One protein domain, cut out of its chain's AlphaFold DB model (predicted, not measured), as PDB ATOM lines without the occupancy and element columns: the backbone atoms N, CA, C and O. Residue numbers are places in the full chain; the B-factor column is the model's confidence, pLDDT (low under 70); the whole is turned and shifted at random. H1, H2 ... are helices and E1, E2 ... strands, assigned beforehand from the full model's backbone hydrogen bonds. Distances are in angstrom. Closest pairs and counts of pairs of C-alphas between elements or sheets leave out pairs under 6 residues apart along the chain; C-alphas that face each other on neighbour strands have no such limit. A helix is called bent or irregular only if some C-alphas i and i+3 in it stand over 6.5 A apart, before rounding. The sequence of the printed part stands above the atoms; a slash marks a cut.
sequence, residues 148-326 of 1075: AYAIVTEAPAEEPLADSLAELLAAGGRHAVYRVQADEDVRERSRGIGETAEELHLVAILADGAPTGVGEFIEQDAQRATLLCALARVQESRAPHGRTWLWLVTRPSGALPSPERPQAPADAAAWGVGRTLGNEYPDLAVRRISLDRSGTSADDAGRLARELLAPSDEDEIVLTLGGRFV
ATOM      1  N   ALA A 148       2.025   9.620 -35.188       91.12
ATOM      2  CA  ALA A 148       2.379  10.413 -36.358       91.12
ATOM      3  C   ALA A 148       1.807  11.831 -36.229       91.12
ATOM      4  O   ALA A 148       0.664  12.004 -35.807       91.12
ATOM      5  N   TYR A 149       2.580  12.836 -36.634       92.81
ATOM      6  CA  TYR A 149       2.188  14.245 -36.601       92.81
ATOM      7  C   TYR A 149       2.204  14.810 -38.021       92.81
ATOM      8  O   TYR A 149       3.239  14.779 -38.682       92.81
ATOM      9  N   ALA A 150       1.080  15.342 -38.490       94.00
ATOM     10  CA  ALA A 150       0.995  16.110 -39.728       94.00
ATOM     11  C   ALA A 150       0.780  17.579 -39.369       94.00
ATOM     12  O   ALA A 150      -0.280  17.944 -38.862       94.00
ATOM     13  N   ILE A 151       1.789  18.414 -39.597       95.00
ATOM     14  CA  ILE A 151       1.717  19.847 -39.318       95.00
ATOM     15  C   ILE A 151       1.285  20.553 -40.600       95.00
ATOM     16  O   ILE A 151       2.012  20.535 -41.595       95.00
ATOM     17  N   VAL A 152       0.099  21.151 -40.552       94.25
ATOM     18  CA  VAL A 152      -0.578  21.822 -41.658       94.25
ATOM     19  C   VAL A 152      -0.502  23.333 -41.453       94.25
ATOM     20  O   VAL A 152      -0.972  23.832 -40.432       94.25
ATOM     21  N   THR A 153       0.085  24.072 -42.392       92.06
ATOM     22  CA  THR A 153       0.254  25.534 -42.305       92.06
ATOM     23  C   THR A 153      -0.653  26.252 -43.307       92.06
ATOM     24  O   THR A 153      -0.664  25.920 -44.493       92.06
ATOM     25  N   GLU A 154      -1.431  27.240 -42.838       88.38
ATOM     26  CA  GLU A 154      -2.331  28.038 -43.699       88.38
ATOM     27  C   GLU A 154      -1.545  28.949 -44.656       88.38
ATOM     28  O   GLU A 154      -1.918  29.103 -45.816       88.38
ATOM     29  N   ALA A 155      -0.424  29.525 -44.204       85.81
ATOM     30  CA  ALA A 155       0.394  30.420 -45.019       85.81
ATOM     31  C   ALA A 155       1.902  30.232 -44.779       85.81
ATOM     32  O   ALA A 155       2.304  29.825 -43.687       85.81
ATOM     33  N   PRO A 156       2.759  30.629 -45.747       84.50
ATOM     34  CA  PRO A 156       4.217  30.537 -45.622       84.50
ATOM     35  C   PRO A 156       4.817  31.269 -44.411       84.50
ATOM     36  O   PRO A 156       5.917  30.941 -43.977       84.50
ATOM     37  N   ALA A 157       4.114  32.264 -43.861       86.38
ATOM     38  CA  ALA A 157       4.551  32.997 -42.672       86.38
ATOM     39  C   ALA A 157       4.641  32.109 -41.413       86.38
ATOM     40  O   ALA A 157       5.399  32.429 -40.499       86.38
ATOM     41  N   GLU A 158       3.917  30.986 -41.380       89.56
ATOM     42  CA  GLU A 158       3.904  30.055 -40.245       89.56
ATOM     43  C   GLU A 158       4.992  28.974 -40.324       89.56
ATOM     44  O   GLU A 158       5.242  28.288 -39.330       89.56
ATOM     45  N   GLU A 159       5.686  28.841 -41.463       89.44
ATOM     46  CA  GLU A 159       6.744  27.837 -41.660       89.44
ATOM     47  C   GLU A 159       7.818  27.859 -40.556       89.44
ATOM     48  O   GLU A 159       8.109  26.793 -40.025       89.44
ATOM     49  N   PRO A 160       8.336  29.013 -40.081       92.31
ATOM     50  CA  PRO A 160       9.369  29.013 -39.039       92.31
ATOM     51  C   PRO A 160       8.925  28.397 -37.702       92.31
ATOM     52  O   PRO A 160       9.706  27.703 -37.042       92.31
ATOM     53  N   LEU A 161       7.676  28.643 -37.276       93.00
ATOM     54  CA  LEU A 161       7.104  27.981 -36.093       93.00
ATOM     55  C   LEU A 161       7.025  26.477 -36.327       93.00
ATOM     56  O   LEU A 161       7.331  25.667 -35.453       93.00
ATOM     57  N   ALA A 162       6.559  26.122 -37.507       93.31
ATOM     58  CA  ALA A 162       6.133  24.789 -37.820       93.31
ATOM     59  C   ALA A 162       7.342  23.868 -38.131       93.31
ATOM     60  O   ALA A 162       7.291  22.679 -37.810       93.31
ATOM     61  N   ASP A 163       8.459  24.433 -38.601       93.69
ATOM     62  CA  ASP A 163       9.793  23.817 -38.660       93.69
ATOM     63  C   ASP A 163      10.360  23.572 -37.258       93.69
ATOM     64  O   ASP A 163      10.732  22.447 -36.924       93.69
ATOM     65  N   SER A 164      10.338  24.597 -36.395       94.12
ATOM     66  CA  SER A 164      10.799  24.474 -35.001       94.12
ATOM     67  C   SER A 164      10.009  23.399 -34.241       94.12
ATOM     68  O   SER A 164      10.562  22.631 -33.452       94.12
ATOM     69  N   LEU A 165       8.701  23.309 -34.497       94.56
ATOM     70  CA  LEU A 165       7.835  22.282 -33.926       94.56
ATOM     71  C   LEU A 165       8.158  20.891 -34.481       94.56
ATOM     72  O   LEU A 165       8.212  19.931 -33.713       94.56
ATOM     73  N   ALA A 166       8.402  20.776 -35.787       93.56
ATOM     74  CA  ALA A 166       8.755  19.505 -36.406       93.56
ATOM     75  C   ALA A 166      10.070  18.941 -35.855       93.56
ATOM     76  O   ALA A 166      10.140  17.751 -35.551       93.56
ATOM     77  N   GLU A 167      11.081  19.793 -35.661       91.94
ATOM     78  CA  GLU A 167      12.358  19.409 -35.055       91.94
ATOM     79  C   GLU A 167      12.175  18.868 -33.630       91.94
ATOM     80  O   GLU A 167      12.730  17.822 -33.287       91.94
ATOM     81  N   LEU A 168      11.355  19.536 -32.811       90.19
ATOM     82  CA  LEU A 168      11.070  19.108 -31.439       90.19
ATOM     83  C   LEU A 168      10.285  17.793 -31.378       90.19
ATOM     84  O   LEU A 168      10.574  16.957 -30.525       90.19
ATOM     85  N   LEU A 169       9.317  17.587 -32.274       89.56
ATOM     86  CA  LEU A 169       8.537  16.347 -32.335       89.56
ATOM     87  C   LEU A 169       9.358  15.177 -32.900       89.56
ATOM     88  O   LEU A 169       9.184  14.039 -32.472       89.56
ATOM     89  N   ALA A 170      10.283  15.437 -33.826       86.50
ATOM     90  CA  ALA A 170      11.192  14.424 -34.359       86.50
ATOM     91  C   ALA A 170      12.342  14.080 -33.391       86.50
ATOM     92  O   ALA A 170      13.026  13.062 -33.568       86.50
ATOM     93  N   ALA A 171      12.570  14.906 -32.363       78.31
ATOM     94  CA  ALA A 171      13.655  14.732 -31.409       78.31
ATOM     95  C   ALA A 171      13.568  13.360 -30.709       78.31
ATOM     96  O   ALA A 171      12.613  13.029 -30.007       78.31
ATOM     97  N   GLY A 172      14.599  12.533 -30.904       65.31
ATOM     98  CA  GLY A 172      14.665  11.170 -30.368       65.31
ATOM     99  C   GLY A 172      14.166  10.066 -31.308       65.31
ATOM    100  O   GLY A 172      14.199   8.906 -30.908       65.31
ATOM    101  N   GLY A 173      13.741  10.389 -32.539       67.50
ATOM    102  CA  GLY A 173      13.469   9.413 -33.606       67.50
ATOM    103  C   GLY A 173      12.261   8.498 -33.375       67.50
ATOM    104  O   GLY A 173      12.178   7.436 -33.987       67.50
ATOM    105  N   ARG A 174      11.353   8.884 -32.469       74.69
ATOM    106  CA  ARG A 174      10.194   8.079 -32.045       74.69
ATOM    107  C   ARG A 174       8.936   8.299 -32.885       74.69
ATOM    108  O   ARG A 174       8.148   7.372 -33.026       74.69
ATOM    109  N   HIS A 175       8.774   9.494 -33.454       84.88
ATOM    110  CA  HIS A 175       7.541   9.916 -34.122       84.88
ATOM    111  C   HIS A 175       7.794  10.217 -35.597       84.88
ATOM    112  O   HIS A 175       8.825  10.791 -35.953       84.88
ATOM    113  N   ALA A 176       6.839   9.871 -36.458       87.69
ATOM    114  CA  ALA A 176       6.870  10.294 -37.855       87.69
ATOM    115  C   ALA A 176       6.244  11.690 -37.973       87.69
ATOM    116  O   ALA A 176       5.088  11.876 -37.593       87.69
ATOM    117  N   VAL A 177       6.992  12.663 -38.494       90.81
ATOM    118  CA  VAL A 177       6.536  14.054 -38.630       90.81
ATOM    119  C   VAL A 177       6.476  14.440 -40.103       90.81
ATOM    120  O   VAL A 177       7.442  14.252 -40.840       90.81
ATOM    121  N   TYR A 178       5.341  14.988 -40.520       91.12
ATOM    122  CA  TYR A 178       5.047  15.383 -41.891       91.12
ATOM    123  C   TYR A 178       4.698  16.872 -41.933       91.12
ATOM    124  O   TYR A 178       3.981  17.373 -41.068       91.12
ATOM    125  N   ARG A 179       5.201  17.572 -42.950       90.88
ATOM    126  CA  ARG A 179       4.867  18.971 -43.250       90.88
ATOM    127  C   ARG A 179       3.885  18.974 -44.418       90.88
ATOM    128  O   ARG A 179       4.157  18.332 -45.433       90.88
ATOM    129  N   VAL A 180       2.758  19.662 -44.276       88.44
ATOM    130  CA  VAL A 180       1.717  19.736 -45.307       88.44
ATOM    131  C   VAL A 180       1.295  21.192 -45.468       88.44
ATOM    132  O   VAL A 180       1.011  21.866 -44.487       88.44
ATOM    133  N   GLN A 181       1.234  21.685 -46.702       86.12
ATOM    134  CA  GLN A 181       0.655  23.001 -46.968       86.12
ATOM    135  C   GLN A 181      -0.869  22.887 -47.033       86.12
ATOM    136  O   GLN A 181      -1.376  21.934 -47.628       86.12
ATOM    137  N   ALA A 182      -1.598  23.847 -46.461       83.88
ATOM    138  CA  ALA A 182      -3.034  23.955 -46.693       83.88
ATOM    139  C   ALA A 182      -3.299  24.398 -48.145       83.88
ATOM    140  O   ALA A 182      -3.004  25.529 -48.522       83.88
ATOM    141  N   ASP A 183      -3.834  23.493 -48.959       83.31
ATOM    142  CA  ASP A 183      -4.371  23.763 -50.294       83.31
ATOM    143  C   ASP A 183      -5.579  22.854 -50.581       83.31
ATOM    144  O   ASP A 183      -5.989  22.070 -49.723       83.31
ATOM    145  N   GLU A 184      -6.179  22.964 -51.771       72.31
ATOM    146  CA  GLU A 184      -7.366  22.180 -52.157       72.31
ATOM    147  C   GLU A 184      -7.134  20.654 -52.064       72.31
ATOM    148  O   GLU A 184      -8.062  19.898 -51.766       72.31
ATOM    149  N   ASP A 185      -5.884  20.198 -52.211       79.50
ATOM    150  CA  ASP A 185      -5.498  18.783 -52.157       79.50
ATOM    151  C   ASP A 185      -5.087  18.325 -50.745       79.50
ATOM    152  O   ASP A 185      -4.627  17.190 -50.568       79.50
ATOM    153  N   VAL A 186      -5.236  19.166 -49.712       82.25
ATOM    154  CA  VAL A 186      -4.753  18.887 -48.345       82.25
ATOM    155  C   VAL A 186      -5.255  17.547 -47.805       82.25
ATOM    156  O   VAL A 186      -4.504  16.827 -47.143       82.25
ATOM    157  N   ARG A 187      -6.493  17.150 -48.138       80.94
ATOM    158  CA  ARG A 187      -7.050  15.841 -47.765       80.94
ATOM    159  C   ARG A 187      -6.312  14.698 -48.447       80.94
ATOM    160  O   ARG A 187      -6.010  13.708 -47.791       80.94
ATOM    161  N   GLU A 188      -6.040  14.810 -49.745       79.06
ATOM    162  CA  GLU A 188      -5.339  13.772 -50.504       79.06
ATOM    163  C   GLU A 188      -3.887  13.638 -50.052       79.06
ATOM    164  O   GLU A 188      -3.407  12.523 -49.874       79.06
ATOM    165  N   ARG A 189      -3.214  14.758 -49.771       80.19
ATOM    166  CA  ARG A 189      -1.839  14.765 -49.246       80.19
ATOM    167  C   ARG A 189      -1.742  14.264 -47.814       80.19
ATOM    168  O   ARG A 189      -0.725  13.690 -47.437       80.19
ATOM    169  N   SER A 190      -2.799  14.464 -47.030       79.62
ATOM    170  CA  SER A 190      -2.903  13.929 -45.671       79.62
ATOM    171  C   SER A 190      -3.351  12.465 -45.646       79.62
ATOM    172  O   SER A 190      -3.201  11.783 -44.631       79.62
ATOM    173  N   ARG A 191      -3.884  11.952 -46.761       76.69
ATOM    174  CA  ARG A 191      -4.300  10.557 -46.895       76.69
ATOM    175  C   ARG A 191      -3.067   9.660 -46.919       76.69
ATOM    176  O   ARG A 191      -2.102   9.919 -47.628       76.69
ATOM    177  N   GLY A 192      -3.102   8.591 -46.135       72.62
ATOM    178  CA  GLY A 192      -1.969   7.678 -46.002       72.62
ATOM    179  C   GLY A 192      -0.948   8.083 -44.932       72.62
ATOM    180  O   GLY A 192      -0.119   7.264 -44.527       72.62
ATOM    181  N   ILE A 193      -1.020   9.317 -44.408       81.38
ATOM    182  CA  ILE A 193      -0.153   9.746 -43.308       81.38
ATOM    183  C   ILE A 193      -0.491   8.943 -42.049       81.38
ATOM    184  O   ILE A 193      -1.627   8.925 -41.571       81.38
ATOM    185  N   GLY A 194       0.527   8.286 -41.488       72.31
ATOM    186  CA  GLY A 194       0.380   7.532 -40.248       72.31
ATOM    187  C   GLY A 194      -0.589   6.352 -40.364       72.31
ATOM    188  O   GLY A 194      -1.260   6.046 -39.379       72.31
ATOM    189  N   GLU A 195      -0.682   5.699 -41.533       74.38
ATOM    190  CA  GLU A 195      -1.486   4.475 -41.743       74.38
ATOM    191  C   GLU A 195      -1.160   3.367 -40.734       74.38
ATOM    192  O   GLU A 195      -2.042   2.625 -40.311       74.38
ATOM    193  N   THR A 196       0.105   3.273 -40.329       72.88
ATOM    194  CA  THR A 196       0.591   2.289 -39.354       72.88
ATOM    195  C   THR A 196       0.699   2.848 -37.932       72.88
ATOM    196  O   THR A 196       1.171   2.137 -37.047       72.88
ATOM    197  N   ALA A 197       0.340   4.119 -37.713       81.69
ATOM    198  CA  ALA A 197       0.413   4.775 -36.409       81.69
ATOM    199  C   ALA A 197      -0.870   4.525 -35.607       81.69
ATOM    200  O   ALA A 197      -1.970   4.574 -36.163       81.69
ATOM    201  N   GLU A 198      -0.732   4.298 -34.302       85.75
ATOM    202  CA  GLU A 198      -1.875   4.118 -33.394       85.75
ATOM    203  C   GLU A 198      -2.583   5.456 -33.143       85.75
ATOM    204  O   GLU A 198      -3.813   5.508 -33.101       85.75
ATOM    205  N   GLU A 199      -1.810   6.545 -33.098       89.19
ATOM    206  CA  GLU A 199      -2.313   7.911 -32.964       89.19
ATOM    207  C   GLU A 199      -1.857   8.790 -34.134       89.19
ATOM    208  O   GLU A 199      -0.683   8.794 -34.515       89.19
ATOM    209  N   LEU A 200      -2.786   9.557 -34.704       90.94
ATOM    210  CA  LEU A 200      -2.497  10.588 -35.701       90.94
ATOM    211  C   LEU A 200      -2.891  11.957 -35.163       90.94
ATOM    212  O   LEU A 200      -4.042  12.169 -34.795       90.94
ATOM    213  N   HIS A 201      -1.951  12.897 -35.184       93.44
ATOM    214  CA  HIS A 201      -2.154  14.284 -34.789       93.44
ATOM    215  C   HIS A 201      -2.087  15.176 -36.029       93.44
ATOM    216  O   HIS A 201      -1.014  15.396 -36.589       93.44
ATOM    217  N   LEU A 202      -3.234  15.696 -36.456       94.31
ATOM    218  CA  LEU A 202      -3.351  16.719 -37.490       94.31
ATOM    219  C   LEU A 202      -3.271  18.088 -36.806       94.31
ATOM    220  O   LEU A 202      -4.157  18.429 -36.029       94.31
ATOM    221  N   VAL A 203      -2.210  18.855 -37.044       96.31
ATOM    222  CA  VAL A 203      -1.954  20.145 -36.384       96.31
ATOM    223  C   VAL A 203      -2.102  21.271 -37.396       96.31
ATOM    224  O   VAL A 203      -1.168  21.548 -38.138       96.31
ATOM    225  N   ALA A 204      -3.267  21.915 -37.433       95.69
ATOM    226  CA  ALA A 204      -3.559  23.047 -38.303       95.69
ATOM    227  C   ALA A 204      -3.159  24.368 -37.631       95.69
ATOM    228  O   ALA A 204      -3.773  24.772 -36.644       95.69
ATOM    229  N   ILE A 205      -2.140  25.041 -38.164       94.81
ATOM    230  CA  ILE A 205      -1.668  26.352 -37.706       94.81
ATOM    231  C   ILE A 205      -2.204  27.416 -38.662       94.81
ATOM    232  O   ILE A 205      -1.785  27.488 -39.822       94.81
ATOM    233  N   LEU A 206      -3.141  28.224 -38.164       91.19
ATOM    234  CA  LEU A 206      -3.722  29.327 -38.922       91.19
ATOM    235  C   LEU A 206      -2.780  30.538 -38.946       91.19
ATOM    236  O   LEU A 206      -2.059  30.808 -37.984       91.19
ATOM    237  N   ALA A 207      -2.782  31.240 -40.074       79.62
ATOM    238  CA  ALA A 207      -1.825  32.263 -40.451       79.62
ATOM    239  C   ALA A 207      -2.107  33.646 -39.861       79.62
ATOM    240  O   ALA A 207      -3.254  34.056 -39.649       79.62
ATOM    241  N   ASP A 208      -1.027  34.412 -39.709       65.81
ATOM    242  CA  ASP A 208      -1.057  35.826 -39.356       65.81
ATOM    243  C   ASP A 208      -1.501  36.722 -40.534       65.81
ATOM    244  O   ASP A 208      -0.699  37.298 -41.266       65.81
ATOM    245  N   GLY A 209      -2.816  36.829 -40.732       62.56
ATOM    246  CA  GLY A 209      -3.442  37.789 -41.643       62.56
ATOM    247  C   GLY A 209      -4.687  38.384 -40.997       62.56
ATOM    248  O   GLY A 209      -5.552  37.645 -40.531       62.56
ATOM    249  N   ALA A 210      -4.751  39.709 -40.870       63.72
ATOM    250  CA  ALA A 210      -5.973  40.398 -40.463       63.72
ATOM    251  C   ALA A 210      -6.700  40.850 -41.738       63.72
ATOM    252  O   ALA A 210      -6.166  41.718 -42.436       63.72
ATOM    253  N   PRO A 211      -7.878  40.290 -42.063       69.94
ATOM    254  CA  PRO A 211      -8.578  40.646 -43.289       69.94
ATOM    255  C   PRO A 211      -8.911  42.142 -43.297       69.94
ATOM    256  O   PRO A 211      -9.456  42.711 -42.341       69.94
ATOM    257  N   THR A 212      -8.561  42.806 -44.392       69.31
ATOM    258  CA  THR A 212      -8.714  44.255 -44.552       69.31
ATOM    259  C   THR A 212     -10.149  44.625 -44.926       69.31
ATOM    260  O   THR A 212     -10.663  45.661 -44.489       69.31
ATOM    261  N   GLY A 213     -10.854  43.743 -45.638       79.75
ATOM    262  CA  GLY A 213     -12.252  43.897 -46.050       79.75
ATOM    263  C   GLY A 213     -13.206  42.871 -45.433       79.75
ATOM    264  O   GLY A 213     -12.792  41.834 -44.931       79.75
ATOM    265  N   VAL A 214     -14.510  43.158 -45.500       85.50
ATOM    266  CA  VAL A 214     -15.575  42.234 -45.057       85.50
ATOM    267  C   VAL A 214     -15.654  41.004 -45.965       85.50
ATOM    268  O   VAL A 214     -15.820  39.899 -45.470       85.50
ATOM    269  N   GLY A 215     -15.502  41.192 -47.282       85.81
ATOM    270  CA  GLY A 215     -15.489  40.089 -48.249       85.81
ATOM    271  C   GLY A 215     -14.309  39.140 -48.034       85.81
ATOM    272  O   GLY A 215     -14.522  37.944 -47.918       85.81
ATOM    273  N   GLU A 216     -13.101  39.693 -47.875       86.19
ATOM    274  CA  GLU A 216     -11.876  38.930 -47.578       86.19
ATOM    275  C   GLU A 216     -12.009  38.125 -46.278       86.19
ATOM    276  O   GLU A 216     -11.633  36.962 -46.229       86.19
ATOM    277  N   PHE A 217     -12.605  38.720 -45.241       87.88
ATOM    278  CA  PHE A 217     -12.893  38.037 -43.980       87.88
ATOM    279  C   PHE A 217     -13.824  36.827 -44.167       87.88
ATOM    280  O   PHE A 217     -13.514  35.735 -43.701       87.88
ATOM    281  N   ILE A 218     -14.947  37.011 -44.869       90.44
ATOM    282  CA  ILE A 218     -15.929  35.939 -45.091       90.44
ATOM    283  C   ILE A 218     -15.330  34.811 -45.941       90.44
ATOM    284  O   ILE A 218     -15.557  33.640 -45.647       90.44
ATOM    285  N   GLU A 219     -14.581  35.164 -46.985       90.19
ATOM    286  CA  GLU A 219     -13.906  34.213 -47.871       90.19
ATOM    287  C   GLU A 219     -12.857  33.395 -47.109       90.19
ATOM    288  O   GLU A 219     -12.866  32.167 -47.176       90.19
ATOM    289  N   GLN A 220     -12.019  34.057 -46.307       89.12
ATOM    290  CA  GLN A 220     -11.009  33.396 -45.483       89.12
ATOM    291  C   GLN A 220     -11.633  32.403 -44.491       89.12
ATOM    292  O   GLN A 220     -11.151  31.279 -44.347       89.12
ATOM    293  N   ASP A 221     -12.713  32.781 -43.804       89.62
ATOM    294  CA  ASP A 221     -13.372  31.882 -42.851       89.62
ATOM    295  C   ASP A 221     -14.075  30.702 -43.532       89.62
ATOM    296  O   ASP A 221     -14.061  29.592 -42.992       89.62
ATOM    297  N   ALA A 222     -14.640  30.902 -44.727       91.44
ATOM    298  CA  ALA A 222     -15.185  29.808 -45.529       91.44
ATOM    299  C   ALA A 222     -14.082  28.811 -45.933       91.44
ATOM    300  O   ALA A 222     -14.243  27.608 -45.728       91.44
ATOM    301  N   GLN A 223     -12.926  29.300 -46.392       90.38
ATOM    302  CA  GLN A 223     -11.764  28.467 -46.729       90.38
ATOM    303  C   GLN A 223     -11.232  27.697 -45.511       90.38
ATOM    304  O   GLN A 223     -10.929  26.505 -45.596       90.38
ATOM    305  N   ARG A 224     -11.161  28.344 -44.341       91.56
ATOM    306  CA  ARG A 224     -10.771  27.692 -43.078       91.56
ATOM    307  C   ARG A 224     -11.754  26.596 -42.674       91.56
ATOM    308  O   ARG A 224     -11.326  25.544 -42.201       91.56
ATOM    309  N   ALA A 225     -13.054  26.800 -42.882       92.06
ATOM    310  CA  ALA A 225     -14.058  25.768 -42.643       92.06
ATOM    311  C   ALA A 225     -13.882  24.568 -43.593       92.06
ATOM    312  O   ALA A 225     -13.898  23.422 -43.129       92.06
ATOM    313  N   THR A 226     -13.625  24.817 -44.884       91.50
ATOM    314  CA  THR A 226     -13.291  23.779 -45.876       91.50
ATOM    315  C   THR A 226     -12.048  22.992 -45.460       91.50
ATOM    316  O   THR A 226     -12.071  21.760 -45.460       91.50
ATOM    317  N   LEU A 227     -10.983  23.678 -45.029       91.88
ATOM    318  CA  LEU A 227      -9.752  23.062 -44.525       91.88
ATOM    319  C   LEU A 227     -10.029  22.148 -43.322       91.88
ATOM    320  O   LEU A 227      -9.602  20.992 -43.309       91.88
ATOM    321  N   LEU A 228     -10.765  22.635 -42.320       93.19
ATOM    322  CA  LEU A 228     -11.107  21.847 -41.132       93.19
ATOM    323  C   LEU A 228     -11.946  20.614 -41.487       93.19
ATOM    324  O   LEU A 228     -11.680  19.529 -40.971       93.19
ATOM    325  N   CYS A 229     -12.906  20.752 -42.405       91.94
ATOM    326  CA  CYS A 229     -13.679  19.625 -42.920       91.94
ATOM    327  C   CYS A 229     -12.783  18.604 -43.638       91.94
ATOM    328  O   CYS A 229     -12.847  17.404 -43.363       91.94
ATOM    329  N   ALA A 230     -11.902  19.069 -44.526       90.69
ATOM    330  CA  ALA A 230     -10.974  18.227 -45.272       90.69
ATOM    331  C   ALA A 230     -10.070  17.401 -44.341       90.69
ATOM    332  O   ALA A 230      -9.895  16.200 -44.567       90.69
ATOM    333  N   LEU A 231      -9.562  18.019 -43.269       91.38
ATOM    334  CA  LEU A 231      -8.751  17.360 -42.242       91.38
ATOM    335  C   LEU A 231      -9.564  16.375 -41.398       91.38
ATOM    336  O   LEU A 231      -9.113  15.252 -41.177       91.38
ATOM    337  N   ALA A 232     -10.778  16.740 -40.979       90.00
ATOM    338  CA  ALA A 232     -11.656  15.845 -40.225       90.00
ATOM    339  C   ALA A 232     -11.927  14.541 -40.984       90.00
ATOM    340  O   ALA A 232     -11.865  13.447 -40.423       90.00
ATOM    341  N   ARG A 233     -12.140  14.646 -42.299       88.25
ATOM    342  CA  ARG A 233     -12.429  13.513 -43.184       88.25
ATOM    343  C   ARG A 233     -11.231  12.611 -43.472       88.25
ATOM    344  O   ARG A 233     -11.408  11.564 -44.094       88.25
ATOM    345  N   VAL A 234     -10.019  12.960 -43.031       85.75
ATOM    346  CA  VAL A 234      -8.866  12.042 -43.086       85.75
ATOM    347  C   VAL A 234      -9.140  10.798 -42.235       85.75
ATOM    348  O   VAL A 234      -8.760   9.692 -42.633       85.75
ATOM    349  N   GLN A 235      -9.878  10.937 -41.123       83.56
ATOM    350  CA  GLN A 235     -10.209   9.807 -40.251       83.56
ATOM    351  C   GLN A 235     -11.048   8.725 -40.949       83.56
ATOM    352  O   GLN A 235     -10.893   7.551 -40.638       83.56
ATOM    353  N   GLU A 236     -11.883   9.097 -41.933       83.00
ATOM    354  CA  GLU A 236     -12.748   8.166 -42.685       83.00
ATOM    355  C   GLU A 236     -11.935   7.079 -43.408       83.00
ATOM    356  O   GLU A 236     -12.457   6.026 -43.762       83.00
ATOM    357  N   SER A 237     -10.652   7.351 -43.658       75.50
ATOM    358  CA  SER A 237      -9.730   6.444 -44.338       75.50
ATOM    359  C   SER A 237      -8.846   5.619 -43.395       75.50
ATOM    360  O   SER A 237      -8.030   4.834 -43.878       75.50
ATOM    361  N   ARG A 238      -8.991   5.774 -42.069       75.19
ATOM    362  CA  ARG A 238      -8.182   5.069 -41.061       75.19
ATOM    363  C   ARG A 238      -8.815   3.746 -40.628       75.19
ATOM    364  O   ARG A 238     -10.014   3.517 -40.767       75.19
ATOM    365  N   ALA A 239      -7.981   2.857 -40.088       66.75
ATOM    366  CA  ALA A 239      -8.438   1.599 -39.512       66.75
ATOM    367  C   ALA A 239      -9.307   1.842 -38.251       66.75
ATOM    368  O   ALA A 239      -9.030   2.792 -37.518       66.75
ATOM    369  N   PRO A 240     -10.276   0.960 -37.925       63.22
ATOM    370  CA  PRO A 240     -11.276   1.166 -36.860       63.22
ATOM    371  C   PRO A 240     -10.750   1.349 -35.423       63.22
ATOM    372  O   PRO A 240     -11.544   1.539 -34.509       63.22
ATOM    373  N   HIS A 241      -9.441   1.225 -35.193       62.53
ATOM    374  CA  HIS A 241      -8.833   1.202 -33.857       62.53
ATOM    375  C   HIS A 241      -7.787   2.308 -33.622       62.53
ATOM    376  O   HIS A 241      -7.190   2.343 -32.551       62.53
ATOM    377  N   GLY A 242      -7.532   3.190 -34.597       71.31
ATOM    378  CA  GLY A 242      -6.553   4.276 -34.456       71.31
ATOM    379  C   GLY A 242      -7.201   5.597 -34.040       71.31
ATOM    380  O   GLY A 242      -8.150   6.038 -34.686       71.31
ATOM    381  N   ARG A 243      -6.665   6.269 -33.014       86.12
ATOM    382  CA  ARG A 243      -7.175   7.567 -32.539       86.12
ATOM    383  C   ARG A 243      -6.677   8.701 -33.436       86.12
ATOM    384  O   ARG A 243      -5.507   8.724 -33.818       86.12
ATOM    385  N   THR A 244      -7.554   9.651 -33.760       90.38
ATOM    386  CA  THR A 244      -7.193  10.845 -34.540       90.38
ATOM    387  C   THR A 244      -7.454  12.099 -33.723       90.38
ATOM    388  O   THR A 244      -8.529  12.267 -33.148       90.38
ATOM    389  N   TRP A 245      -6.468  12.986 -33.691       92.88
ATOM    390  CA  TRP A 245      -6.540  14.292 -33.062       92.88
ATOM    391  C   TRP A 245      -6.480  15.378 -34.129       92.88
ATOM    392  O   TRP A 245      -5.613  15.333 -35.002       92.88
ATOM    393  N   LEU A 246      -7.356  16.371 -34.028       95.38
ATOM    394  CA  LEU A 246      -7.301  17.581 -34.841       95.38
ATOM    395  C   LEU A 246      -7.031  18.773 -33.928       95.38
ATOM    396  O   LEU A 246      -7.903  19.175 -33.166       95.38
ATOM    397  N   TRP A 247      -5.831  19.331 -34.016       97.06
ATOM    398  CA  TRP A 247      -5.388  20.493 -33.261       97.06
ATOM    399  C   TRP A 247      -5.505  21.737 -34.131       97.06
ATOM    400  O   TRP A 247      -4.762  21.891 -35.094       97.06
ATOM    401  N   LEU A 248      -6.425  22.625 -33.783       97.00
ATOM    402  CA  LEU A 248      -6.559  23.947 -34.373       97.00
ATOM    403  C   LEU A 248      -5.761  24.949 -33.536       97.00
ATOM    404  O   LEU A 248      -6.140  25.243 -32.405       97.00
ATOM    405  N   VAL A 249      -4.666  25.469 -34.083       96.38
ATOM    406  CA  VAL A 249      -3.815  26.476 -33.442       96.38
ATOM    407  C   VAL A 249      -4.099  27.837 -34.068       96.38
ATOM    408  O   VAL A 249      -3.906  28.030 -35.269       96.38
ATOM    409  N   THR A 250      -4.538  28.787 -33.248       94.25
ATOM    410  CA  THR A 250      -4.846  30.161 -33.662       94.25
ATOM    411  C   THR A 250      -4.061  31.177 -32.847       94.25
ATOM    412  O   THR A 250      -3.494  30.867 -31.796       94.25
ATOM    413  N   ARG A 251      -4.073  32.434 -33.300       90.06
ATOM    414  CA  ARG A 251      -3.675  33.576 -32.470       90.06
ATOM    415  C   ARG A 251      -4.699  33.795 -31.344       90.06
ATOM    416  O   ARG A 251      -5.795  33.221 -31.407       90.06
ATOM    417  N   PRO A 252      -4.384  34.649 -30.352       92.31
ATOM    418  CA  PRO A 252      -5.349  35.108 -29.364       92.31
ATOM    419  C   PRO A 252      -6.526  35.808 -30.050       92.31
ATOM    420  O   PRO A 252      -6.425  36.951 -30.505       92.31
ATOM    421  N   SER A 253      -7.635  35.086 -30.189       91.00
ATOM    422  CA  SER A 253      -8.798  35.544 -30.952       91.00
ATOM    423  C   SER A 253      -9.789  36.278 -30.061       91.00
ATOM    424  O   SER A 253     -10.516  37.155 -30.519       91.00
ATOM    425  N   GLY A 254      -9.772  35.973 -28.764       91.44
ATOM    426  CA  GLY A 254     -10.814  36.396 -27.842       91.44
ATOM    427  C   GLY A 254     -12.054  35.515 -27.940       91.44
ATOM    428  O   GLY A 254     -13.130  35.957 -27.548       91.44
ATOM    429  N   ALA A 255     -11.937  34.289 -28.461       92.38
ATOM    430  CA  ALA A 255     -12.966  33.263 -28.303       92.38
ATOM    431  C   ALA A 255     -13.252  32.991 -26.813       92.38
ATOM    432  O   ALA A 255     -14.391  32.697 -26.445       92.38
ATOM    433  N   LEU A 256     -12.241  33.160 -25.957       92.38
ATOM    434  CA  LEU A 256     -12.296  33.038 -24.508       92.38
ATOM    435  C   LEU A 256     -12.017  34.394 -23.819       92.38
ATOM    436  O   LEU A 256     -11.483  35.328 -24.428       92.38
ATOM    437  N   PRO A 257     -12.434  34.560 -22.549       89.12
ATOM    438  CA  PRO A 257     -12.117  35.750 -21.762       89.12
ATOM    439  C   PRO A 257     -10.641  35.768 -21.309       89.12
ATOM    440  O   PRO A 257      -9.849  34.881 -21.627       89.12
ATOM    441  N   SER A 258     -10.273  36.792 -20.528       83.69
ATOM    442  CA  SER A 258      -8.964  36.882 -19.862       83.69
ATOM    443  C   SER A 258      -8.593  35.553 -19.180       83.69
ATOM    444  O   SER A 258      -9.445  34.975 -18.501       83.69
ATOM    445  N   PRO A 259      -7.344  35.066 -19.315       89.00
ATOM    446  CA  PRO A 259      -6.152  35.797 -19.761       89.00
ATOM    447  C   PRO A 259      -5.912  35.820 -21.279       89.00
ATOM    448  O   PRO A 259      -4.883  36.344 -21.712       89.00
ATOM    449  N   GLU A 260      -6.826  35.291 -22.102       90.62
ATOM    450  CA  GLU A 260      -6.726  35.458 -23.554       90.62
ATOM    451  C   GLU A 260      -6.894  36.938 -23.942       90.62
ATOM    452  O   GLU A 260      -7.716  37.669 -23.383       90.62
ATOM    453  N   ARG A 261      -6.104  37.395 -24.919       87.75
ATOM    454  CA  ARG A 261      -6.210  38.747 -25.480       87.75
ATOM    455  C   ARG A 261      -7.017  38.704 -26.784       87.75
ATOM    456  O   ARG A 261      -6.686  37.901 -27.646       87.75
ATOM    457  N   PRO A 262      -8.014  39.577 -26.993       89.06
ATOM    458  CA  PRO A 262      -8.821  39.581 -28.214       89.06
ATOM    459  C   PRO A 262      -8.112  40.323 -29.368       89.06
ATOM    460  O   PRO A 262      -8.504  41.425 -29.757       89.06
ATOM    461  N   GLN A 263      -7.018  39.755 -29.888       88.12
ATOM    462  CA  GLN A 263      -6.194  40.384 -30.933       88.12
ATOM    463  C   GLN A 263      -6.727  40.107 -32.343       88.12
ATOM    464  O   GLN A 263      -6.784  41.024 -33.163       88.12
ATOM    465  N   ALA A 264      -7.147  38.870 -32.613       88.12
ATOM    466  CA  ALA A 264      -7.570  38.406 -33.934       88.12
ATOM    467  C   ALA A 264      -8.975  37.768 -33.893       88.12
ATOM    468  O   ALA A 264      -9.094  36.552 -34.036       88.12
ATOM    469  N   PRO A 265     -10.060  38.551 -33.714       89.00
ATOM    470  CA  PRO A 265     -11.418  38.013 -33.554       89.00
ATOM    471  C   PRO A 265     -11.900  37.170 -34.736       89.00
ATOM    472  O   PRO A 265     -12.742  36.302 -34.543       89.00
ATOM    473  N   ALA A 266     -11.343  37.372 -35.935       85.69
ATOM    474  CA  ALA A 266     -11.634  36.532 -37.094       85.69
ATOM    475  C   ALA A 266     -11.315  35.049 -36.837       85.69
ATOM    476  O   ALA A 266     -12.106  34.175 -37.169       85.69
ATOM    477  N   ASP A 267     -10.221  34.753 -36.133       90.56
ATOM    478  CA  ASP A 267      -9.817  33.375 -35.846       90.56
ATOM    479  C   ASP A 267     -10.812  32.654 -34.900       90.56
ATOM    480  O   ASP A 267     -10.819  31.423 -34.823       90.56
ATOM    481  N   ALA A 268     -11.691  33.393 -34.208       93.69
ATOM    482  CA  ALA A 268     -12.733  32.820 -33.357       93.69
ATOM    483  C   ALA A 268     -13.826  32.101 -34.170       93.69
ATOM    484  O   ALA A 268     -14.441  31.159 -33.671       93.69
ATOM    485  N   ALA A 269     -14.045  32.475 -35.437       93.75
ATOM    486  CA  ALA A 269     -14.990  31.779 -36.308       93.75
ATOM    487  C   ALA A 269     -14.569  30.315 -36.537       93.75
ATOM    488  O   ALA A 269     -15.382  29.399 -36.396       93.75
ATOM    489  N   ALA A 270     -13.274  30.074 -36.771       93.88
ATOM    490  CA  ALA A 270     -12.712  28.729 -36.919       93.88
ATOM    491  C   ALA A 270     -12.865  27.877 -35.644       93.88
ATOM    492  O   ALA A 270     -13.096  26.668 -35.725       93.88
ATOM    493  N   TRP A 271     -12.807  28.490 -34.456       94.69
ATOM    494  CA  TRP A 271     -13.116  27.796 -33.200       94.69
ATOM    495  C   TRP A 271     -14.577  27.348 -33.138       94.69
ATOM    496  O   TRP A 271     -14.844  26.227 -32.709       94.69
ATOM    497  N   GLY A 272     -15.507  28.186 -33.610       94.75
ATOM    498  CA  GLY A 272     -16.931  27.854 -33.682       94.75
ATOM    499  C   GLY A 272     -17.183  26.659 -34.600       94.75
ATOM    500  O   GLY A 272     -17.883  25.725 -34.209       94.75
ATOM    501  N   VAL A 273     -16.511  26.618 -35.759       95.12
ATOM    502  CA  VAL A 273     -16.500  25.433 -36.638       95.12
ATOM    503  C   VAL A 273     -15.956  24.212 -35.895       95.12
ATOM    504  O   VAL A 273     -16.577  23.154 -35.917       95.12
ATOM    505  N   GLY A 274     -14.832  24.354 -35.187       94.19
ATOM    506  CA  GLY A 274     -14.226  23.269 -34.414       94.19
ATOM    507  C   GLY A 274     -15.124  22.710 -33.301       94.19
ATOM    508  O   GLY A 274     -15.057  21.512 -33.019       94.19
ATOM    509  N   ARG A 275     -15.964  23.544 -32.671       93.00
ATOM    510  CA  ARG A 275     -16.949  23.112 -31.661       93.00
ATOM    511  C   ARG A 275     -18.037  22.244 -32.295       93.00
ATOM    512  O   ARG A 275     -18.270  21.140 -31.811       93.00
ATOM    513  N   THR A 276     -18.622  22.679 -33.414       92.88
ATOM    514  CA  THR A 276     -19.589  21.863 -34.174       92.88
ATOM    515  C   THR A 276     -18.960  20.575 -34.700       92.88
ATOM    516  O   THR A 276     -19.547  19.504 -34.563       92.88
ATOM    517  N   LEU A 277     -17.739  20.646 -35.228       91.88
ATOM    518  CA  LEU A 277     -17.032  19.488 -35.769       91.88
ATOM    519  C   LEU A 277     -16.821  18.389 -34.717       91.88
ATOM    520  O   LEU A 277     -16.980  17.212 -35.026       91.88
ATOM    521  N   GLY A 278     -16.512  18.765 -33.472       89.62
ATOM    522  CA  GLY A 278     -16.387  17.814 -32.362       89.62
ATOM    523  C   GLY A 278     -17.694  17.095 -32.008       89.62
ATOM    524  O   GLY A 278     -17.647  16.017 -31.424       89.62
ATOM    525  N   ASN A 279     -18.849  17.660 -32.374       88.56
ATOM    526  CA  ASN A 279     -20.151  17.011 -32.217       88.56
ATOM    527  C   ASN A 279     -20.566  16.209 -33.465       88.56
ATOM    528  O   ASN A 279     -21.220  15.182 -33.322       88.56
ATOM    529  N   GLU A 280     -20.176  16.636 -34.673       86.94
ATOM    530  CA  GLU A 280     -20.437  15.900 -35.926       86.94
ATOM    531  C   GLU A 280     -19.559  14.646 -36.078       86.94
ATOM    532  O   GLU A 280     -19.986  13.654 -36.668       86.94
ATOM    533  N   TYR A 281     -18.346  14.670 -35.518       86.50
ATOM    534  CA  TYR A 281     -17.365  13.592 -35.610       86.50
ATOM    535  C   TYR A 281     -16.920  13.126 -34.212       86.50
ATOM    536  O   TYR A 281     -15.819  13.467 -33.780       86.50
ATOM    537  N   PRO A 282     -17.733  12.329 -33.495       77.06
ATOM    538  CA  PRO A 282     -17.466  11.957 -32.100       77.06
ATOM    539  C   PRO A 282     -16.178  11.138 -31.898       77.06
ATOM    540  O   PRO A 282     -15.582  11.197 -30.824       77.06
ATOM    541  N   ASP A 283     -15.717  10.421 -32.926       82.00
ATOM    542  CA  ASP A 283     -14.460   9.655 -32.895       82.00
ATOM    543  C   ASP A 283     -13.206  10.530 -33.134       82.00
ATOM    544  O   ASP A 283     -12.074  10.075 -32.938       82.00
ATOM    545  N   LEU A 284     -13.391  11.799 -33.525       88.94
ATOM    546  CA  LEU A 284     -12.318  12.765 -33.754       88.94
ATOM    547  C   LEU A 284     -12.097  13.626 -32.508       88.94
ATOM    548  O   LEU A 284     -12.948  14.420 -32.108       88.94
ATOM    549  N   ALA A 285     -10.899  13.557 -31.928       91.56
ATOM    550  CA  ALA A 285     -10.537  14.420 -30.813       91.56
ATOM    551  C   ALA A 285     -10.144  15.819 -31.317       91.56
ATOM    552  O   ALA A 285      -8.971  16.108 -31.560       91.56
ATOM    553  N   VAL A 286     -11.137  16.697 -31.481       94.25
ATOM    554  CA  VAL A 286     -10.911  18.096 -31.873       94.25
ATOM    555  C   VAL A 286     -10.423  18.903 -30.665       94.25
ATOM    556  O   VAL A 286     -11.017  18.846 -29.584       94.25
ATOM    557  N   ARG A 287      -9.325  19.638 -30.844       95.38
ATOM    558  CA  ARG A 287      -8.637  20.458 -29.843       95.38
ATOM    559  C   ARG A 287      -8.348  21.838 -30.406       95.38
ATOM    560  O   ARG A 287      -7.988  21.964 -31.571       95.38
ATOM    561  N   ARG A 288      -8.495  22.871 -29.584       95.94
ATOM    562  CA  ARG A 288      -8.276  24.271 -29.965       95.94
ATOM    563  C   ARG A 288      -7.225  24.890 -29.051       95.94
ATOM    564  O   ARG A 288      -7.333  24.784 -27.832       95.94
ATOM    565  N   ILE A 289      -6.204  25.509 -29.633       97.00
ATOM    566  CA  ILE A 289      -5.116  26.166 -28.910       97.00
ATOM    567  C   ILE A 289      -5.030  27.621 -29.356       97.00
ATOM    568  O   ILE A 289      -4.762  27.911 -30.519       97.00
ATOM    569  N   SER A 290      -5.199  28.531 -28.404       95.88
ATOM    570  CA  SER A 290      -4.895  29.949 -28.567       95.88
ATOM    571  C   SER A 290      -3.447  30.175 -28.143       95.88
ATOM    572  O   SER A 290      -3.098  29.939 -26.985       95.88
ATOM    573  N   LEU A 291      -2.582  30.567 -29.080       94.44
ATOM    574  CA  LEU A 291      -1.144  30.721 -28.854       94.44
ATOM    575  C   LEU A 291      -0.727  32.195 -28.896       94.44
ATOM    576  O   LEU A 291      -0.614  32.790 -29.968       94.44
ATOM    577  N   ASP A 292      -0.414  32.760 -27.730       91.38
ATOM    578  CA  ASP A 292       0.210  34.081 -27.610       91.38
ATOM    579  C   ASP A 292       1.695  33.993 -27.985       91.38
ATOM    580  O   ASP A 292       2.456  33.257 -27.344       91.38
ATOM    581  N   ARG A 293       2.111  34.711 -29.031       88.50
ATOM    582  CA  ARG A 293       3.452  34.601 -29.629       88.50
ATOM    583  C   ARG A 293       4.511  35.269 -28.755       88.50
ATOM    584  O   ARG A 293       4.373  36.426 -28.372       88.50
ATOM    585  N   SER A 294       5.607  34.561 -28.479       86.06
ATOM    586  CA  SER A 294       6.742  35.096 -27.701       86.06
ATOM    587  C   SER A 294       7.675  35.997 -28.510       86.06
ATOM    588  O   SER A 294       8.524  36.679 -27.940       86.06
ATOM    589  N   GLY A 295       7.536  35.984 -29.839       83.44
ATOM    590  CA  GLY A 295       8.483  36.597 -30.769       83.44
ATOM    591  C   GLY A 295       9.630  35.666 -31.178       83.44
ATOM    592  O   GLY A 295      10.427  36.047 -32.032       83.44
ATOM    593  N   THR A 296       9.706  34.444 -30.631       88.50
ATOM    594  CA  THR A 296      10.645  33.408 -31.088       88.50
ATOM    595  C   THR A 296       9.924  32.093 -31.396       88.50
ATOM    596  O   THR A 296       9.208  31.533 -30.566       88.50
ATOM    597  N   SER A 297      10.139  31.565 -32.603       89.69
ATOM    598  CA  SER A 297       9.509  30.320 -33.061       89.69
ATOM    599  C   SER A 297       9.869  29.109 -32.196       89.69
ATOM    600  O   SER A 297       9.030  28.233 -32.010       89.69
ATOM    601  N   ALA A 298      11.078  29.072 -31.628       87.62
ATOM    602  CA  ALA A 298      11.542  27.969 -30.788       87.62
ATOM    603  C   ALA A 298      10.783  27.874 -29.451       87.62
ATOM    604  O   ALA A 298      10.360  26.783 -29.065       87.62
ATOM    605  N   ASP A 299      10.559  28.998 -28.762       87.56
ATOM    606  CA  ASP A 299       9.823  29.005 -27.491       87.56
ATOM    607  C   ASP A 299       8.336  28.693 -27.702       87.56
ATOM    608  O   ASP A 299       7.719  27.959 -26.922       87.56
ATOM    609  N   ASP A 300       7.759  29.224 -28.781       92.31
ATOM    610  CA  ASP A 300       6.375  28.972 -29.187       92.31
ATOM    611  C   ASP A 300       6.170  27.492 -29.543       92.31
ATOM    612  O   ASP A 300       5.259  26.844 -29.017       92.31
ATOM    613  N   ALA A 301       7.074  26.925 -30.347       93.31
ATOM    614  CA  ALA A 301       7.090  25.507 -30.682       93.31
ATOM    615  C   ALA A 301       7.277  24.629 -29.439       93.31
ATOM    616  O   ALA A 301       6.593  23.620 -29.295       93.31
ATOM    617  N   GLY A 302       8.140  25.025 -28.500       91.19
ATOM    618  CA  GLY A 302       8.336  24.315 -27.238       91.19
ATOM    619  C   GLY A 302       7.083  24.276 -26.363       91.19
ATOM    620  O   GLY A 302       6.838  23.280 -25.681       91.19
ATOM    621  N   ARG A 303       6.267  25.338 -26.366       91.62
ATOM    622  CA  ARG A 303       4.968  25.354 -25.673       91.62
ATOM    623  C   ARG A 303       3.944  24.460 -26.373       91.62
ATOM    624  O   ARG A 303       3.328  23.645 -25.695       91.62
ATOM    625  N   LEU A 304       3.834  24.537 -27.700       93.69
ATOM    626  CA  LEU A 304       2.949  23.659 -28.478       93.69
ATOM    627  C   LEU A 304       3.323  22.178 -28.342       93.69
ATOM    628  O   LEU A 304       2.456  21.347 -28.091       93.69
ATOM    629  N   ALA A 305       4.610  21.843 -28.452       93.00
ATOM    630  CA  ALA A 305       5.092  20.467 -28.384       93.00
ATOM    631  C   ALA A 305       4.694  19.775 -27.073       93.00
ATOM    632  O   ALA A 305       4.401  18.586 -27.090       93.00
ATOM    633  N   ARG A 306       4.630  20.500 -25.945       90.00
ATOM    634  CA  ARG A 306       4.181  19.926 -24.663       90.00
ATOM    635  C   ARG A 306       2.721  19.474 -24.706       90.00
ATOM    636  O   ARG A 306       2.443  18.378 -24.235       90.00
ATOM    637  N   GLU A 307       1.831  20.272 -25.296       91.88
ATOM    638  CA  GLU A 307       0.417  19.897 -25.448       91.88
ATOM    639  C   GLU A 307       0.246  18.721 -26.415       91.88
ATOM    640  O   GLU A 307      -0.561  17.829 -26.174       91.88
ATOM    641  N   LEU A 308       1.035  18.698 -27.493       92.38
ATOM    642  CA  LEU A 308       0.949  17.655 -28.515       92.38
ATOM    643  C   LEU A 308       1.522  16.311 -28.046       92.38
ATOM    644  O   LEU A 308       0.952  15.271 -28.359       92.38
ATOM    645  N   LEU A 309       2.632  16.330 -27.300       90.56
ATOM    646  CA  LEU A 309       3.309  15.126 -26.802       90.56
ATOM    647  C   LEU A 309       2.636  14.542 -25.556       90.56
ATOM    648  O   LEU A 309       2.795  13.355 -25.285       90.56
ATOM    649  N   ALA A 310       1.897  15.345 -24.790       86.94
ATOM    650  CA  ALA A 310       1.115  14.879 -23.648       86.94
ATOM    651  C   ALA A 310      -0.292  15.506 -23.648       86.94
ATOM    652  O   ALA A 310      -0.574  16.375 -22.818       86.94
ATOM    653  N   PRO A 311      -1.182  15.068 -24.560       86.94
ATOM    654  CA  PRO A 311      -2.540  15.590 -24.643       86.94
ATOM    655  C   PRO A 311      -3.310  15.379 -23.337       86.94
ATOM    656  O   PRO A 311      -3.384  14.265 -22.819       86.94
ATOM    657  N   SER A 312      -3.922  16.444 -22.824       88.25
ATOM    658  CA  SER A 312      -4.878  16.364 -21.714       88.25
ATOM    659  C   SER A 312      -6.314  16.122 -22.203       88.25
ATOM    660  O   SER A 312      -6.608  16.222 -23.397       88.25
ATOM    661  N   ASP A 313      -7.239  15.916 -21.265       88.44
ATOM    662  CA  ASP A 313      -8.679  15.829 -21.556       88.44
ATOM    663  C   ASP A 313      -9.308  17.175 -21.965       88.44
ATOM    664  O   ASP A 313     -10.431  17.213 -22.461       88.44
ATOM    665  N   GLU A 314      -8.570  18.275 -21.798       92.50
ATOM    666  CA  GLU A 314      -8.981  19.630 -22.175       92.50
ATOM    667  C   GLU A 314      -9.122  19.760 -23.689       92.50
ATOM    668  O   GLU A 314      -8.225  19.358 -24.435       92.50
ATOM    669  N   ASP A 315     -10.233  20.343 -24.139       91.94
ATOM    670  CA  ASP A 315     -10.533  20.556 -25.554       91.94
ATOM    671  C   ASP A 315     -10.215  21.971 -26.057       91.94
ATOM    672  O   ASP A 315     -10.066  22.173 -27.265       91.94
ATOM    673  N   GLU A 316     -10.042  22.923 -25.142       94.44
ATOM    674  CA  GLU A 316      -9.690  24.315 -25.422       94.44
ATOM    675  C   GLU A 316      -8.594  24.795 -24.472       94.44
ATOM    676  O   GLU A 316      -8.706  24.673 -23.252       94.44
ATOM    677  N   ILE A 317      -7.510  25.327 -25.031       95.88
ATOM    678  CA  ILE A 317      -6.296  25.670 -24.288       95.88
ATOM    679  C   ILE A 317      -5.841  27.072 -24.690       95.88
ATOM    680  O   ILE A 317      -5.785  27.407 -25.872       95.88
ATOM    681  N   VAL A 318      -5.463  27.885 -23.706       95.56
ATOM    682  CA  VAL A 318      -4.853  29.202 -23.913       95.56
ATOM    683  C   VAL A 318      -3.412  29.161 -23.416       95.56
ATOM    684  O   VAL A 318      -3.145  28.993 -22.226       95.56
ATOM    685  N   LEU A 319      -2.467  29.325 -24.337       93.81
ATOM    686  CA  LEU A 319      -1.036  29.384 -24.070       93.81
ATOM    687  C   LEU A 319      -0.575  30.840 -24.114       93.81
ATOM    688  O   LEU A 319      -0.242  31.378 -25.169       93.81
ATOM    689  N   THR A 320      -0.522  31.471 -22.944       89.81
ATOM    690  CA  THR A 320       0.023  32.826 -22.791       89.81
ATOM    691  C   THR A 320       1.530  32.779 -22.520       89.81
ATOM    692  O   THR A 320       2.106  31.712 -22.280       89.81
ATOM    693  N   LEU A 321       2.191  33.938 -22.501       83.50
ATOM    694  CA  LEU A 321       3.570  34.039 -21.996       83.50
ATOM    695  C   LEU A 321       3.673  33.748 -20.486       83.50
ATOM    696  O   LEU A 321       4.726  33.315 -20.014       83.50
ATOM    697  N   GLY A 322       2.584  33.968 -19.740       78.88
ATOM    698  CA  GLY A 322       2.499  33.757 -18.294       78.88
ATOM    699  C   GLY A 322       2.147  32.328 -17.876       78.88
ATOM    700  O   GLY A 322       2.302  31.995 -16.708       78.88
ATOM    701  N   GLY A 323       1.697  31.473 -18.800       83.81
ATOM    702  CA  GLY A 323       1.336  30.092 -18.485       83.81
ATOM    703  C   GLY A 323       0.266  29.491 -19.394       83.81
ATOM    704  O   GLY A 323      -0.165  30.104 -20.377       83.81
ATOM    705  N   ARG A 324      -0.145  28.273 -19.031       89.69
ATOM    706  CA  ARG A 324      -1.195  27.474 -19.670       89.69
ATOM    707  C   ARG A 324      -2.506  27.639 -18.902       89.69
ATOM    708  O   ARG A 324      -2.540  27.395 -17.700       89.69
ATOM    709  N   PHE A 325      -3.576  27.982 -19.605       93.00
ATOM    710  CA  PHE A 325      -4.909  28.183 -19.042       93.00
ATOM    711  C   PHE A 325      -5.946  27.378 -19.820       93.00
ATOM    712  O   PHE A 325      -5.750  27.072 -20.997       93.00
ATOM    713  N   VAL A 326      -7.048  27.041 -19.156       93.44
ATOM    714  CA  VAL A 326      -8.170  26.286 -19.725       93.44
ATOM    715  C   VAL A 326      -9.484  26.916 -19.267       93.44
ATOM    716  O   VAL A 326      -9.545  27.419 -18.139       93.44
TER     717      VAL A 326
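AT A GLANCE: This is residues 148 to 326 of the 1075 residues of a protein of Streptomyces lydicus (UniProt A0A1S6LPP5). What shape do these coordinates make? A twisted sheet of six strands is the middle slab, with H3 and H4 on one face and H1 and H5 on the other: three layers. The short H2 is on the same face as H3. What builds it, and how large is it? The printed part has 179 residues, with five named helices and six named strands, in the order E1 H1 E2 H2 E3 H3 E4 H4 E5 H5 E6; the class is mixed, and the sheet, in the order E2 E1 E3 E4 E5 E6, is all parallel. It is compact, with a radius of gyration of the C-alphas of 15.2 A, and spans 41 by 34 by 30 A.

IN THESE COORDINATES: Where do the first elements run? E1, residues 148 to 153, begins at C-alpha 148 (2.379, 10.413, -36.358). H1 is residues 156 to 170, 20.9 A long and irregular, with C-alphas 157 and 160 7.2 A apart; E2 is residues 176 to 181, H2 186 to 190 and E3 199 to 205. What follows? H3, residues 214 to 232, is 27.1 A long and begins at C-alpha 214 (-15.575, 42.234, -45.057). E4 is residues 243 to 250, 22.7 A; H4 267 to 280, 20.4 A; E5 284 to 291, 21.7 A. H5 is residues 297 to 309, and E6, residues 316 to 319, ends at C-alpha 319 (-1.036, 29.384, -24.070).

HOW THE PARTS SIT: What joins the strands? Pairs within hydrogen-bond range include N 178 and O 149 for E2 and E1, N 150 and O 201 for E1 and E3, N 202 and O 245 for E3 and E4, N 248 and O 287 for E4 and E5, and N 290 and O 317 for E5 and E6, each 2.8 A. How does the chain cross over? E1 H1 E2, E3 H3 E4 and E4 H4 E5 are right-handed strand-helix-strand units, parallel neighbour strands with a helix between; E5 H5 E6 is left-handed, and E2 H2 E3 is split by E1 and right-handed. Which helices touch? H1 and H5 touch at a steep tilt of 53 degrees, the closest C-alphas being Leu 161 and Ser 297, 4.5 A; H3 and H4 touch at Ala 225 and Val 273, 6.5 A, at a shallow tilt of 34 degrees, only just short of steep. H3 touches H2 with residues 227 to 231 alone, closest at the C-alphas of Ala 230 and Arg 187, 5.2 A. Are the helix backbones complete? Every O i to N i+4 pair is within hydrogen-bond range in H2 and H3, against 9 of 11 in H1, 8 of 10 in H4 and 7 of 9 in H5.

THE WHOLE: How far does it reach? The two C-alphas farthest apart, Gly 172 and Val 214, are 45.8 A apart. Is it whole? The printed part has no cut, and the one long link is E4 to H4, 16 residues. Where is confidence low? Residues 172 to 173, 208 to 212 and 239 to 241 are under 70; the mean pLDDT of the printed part is 87.5.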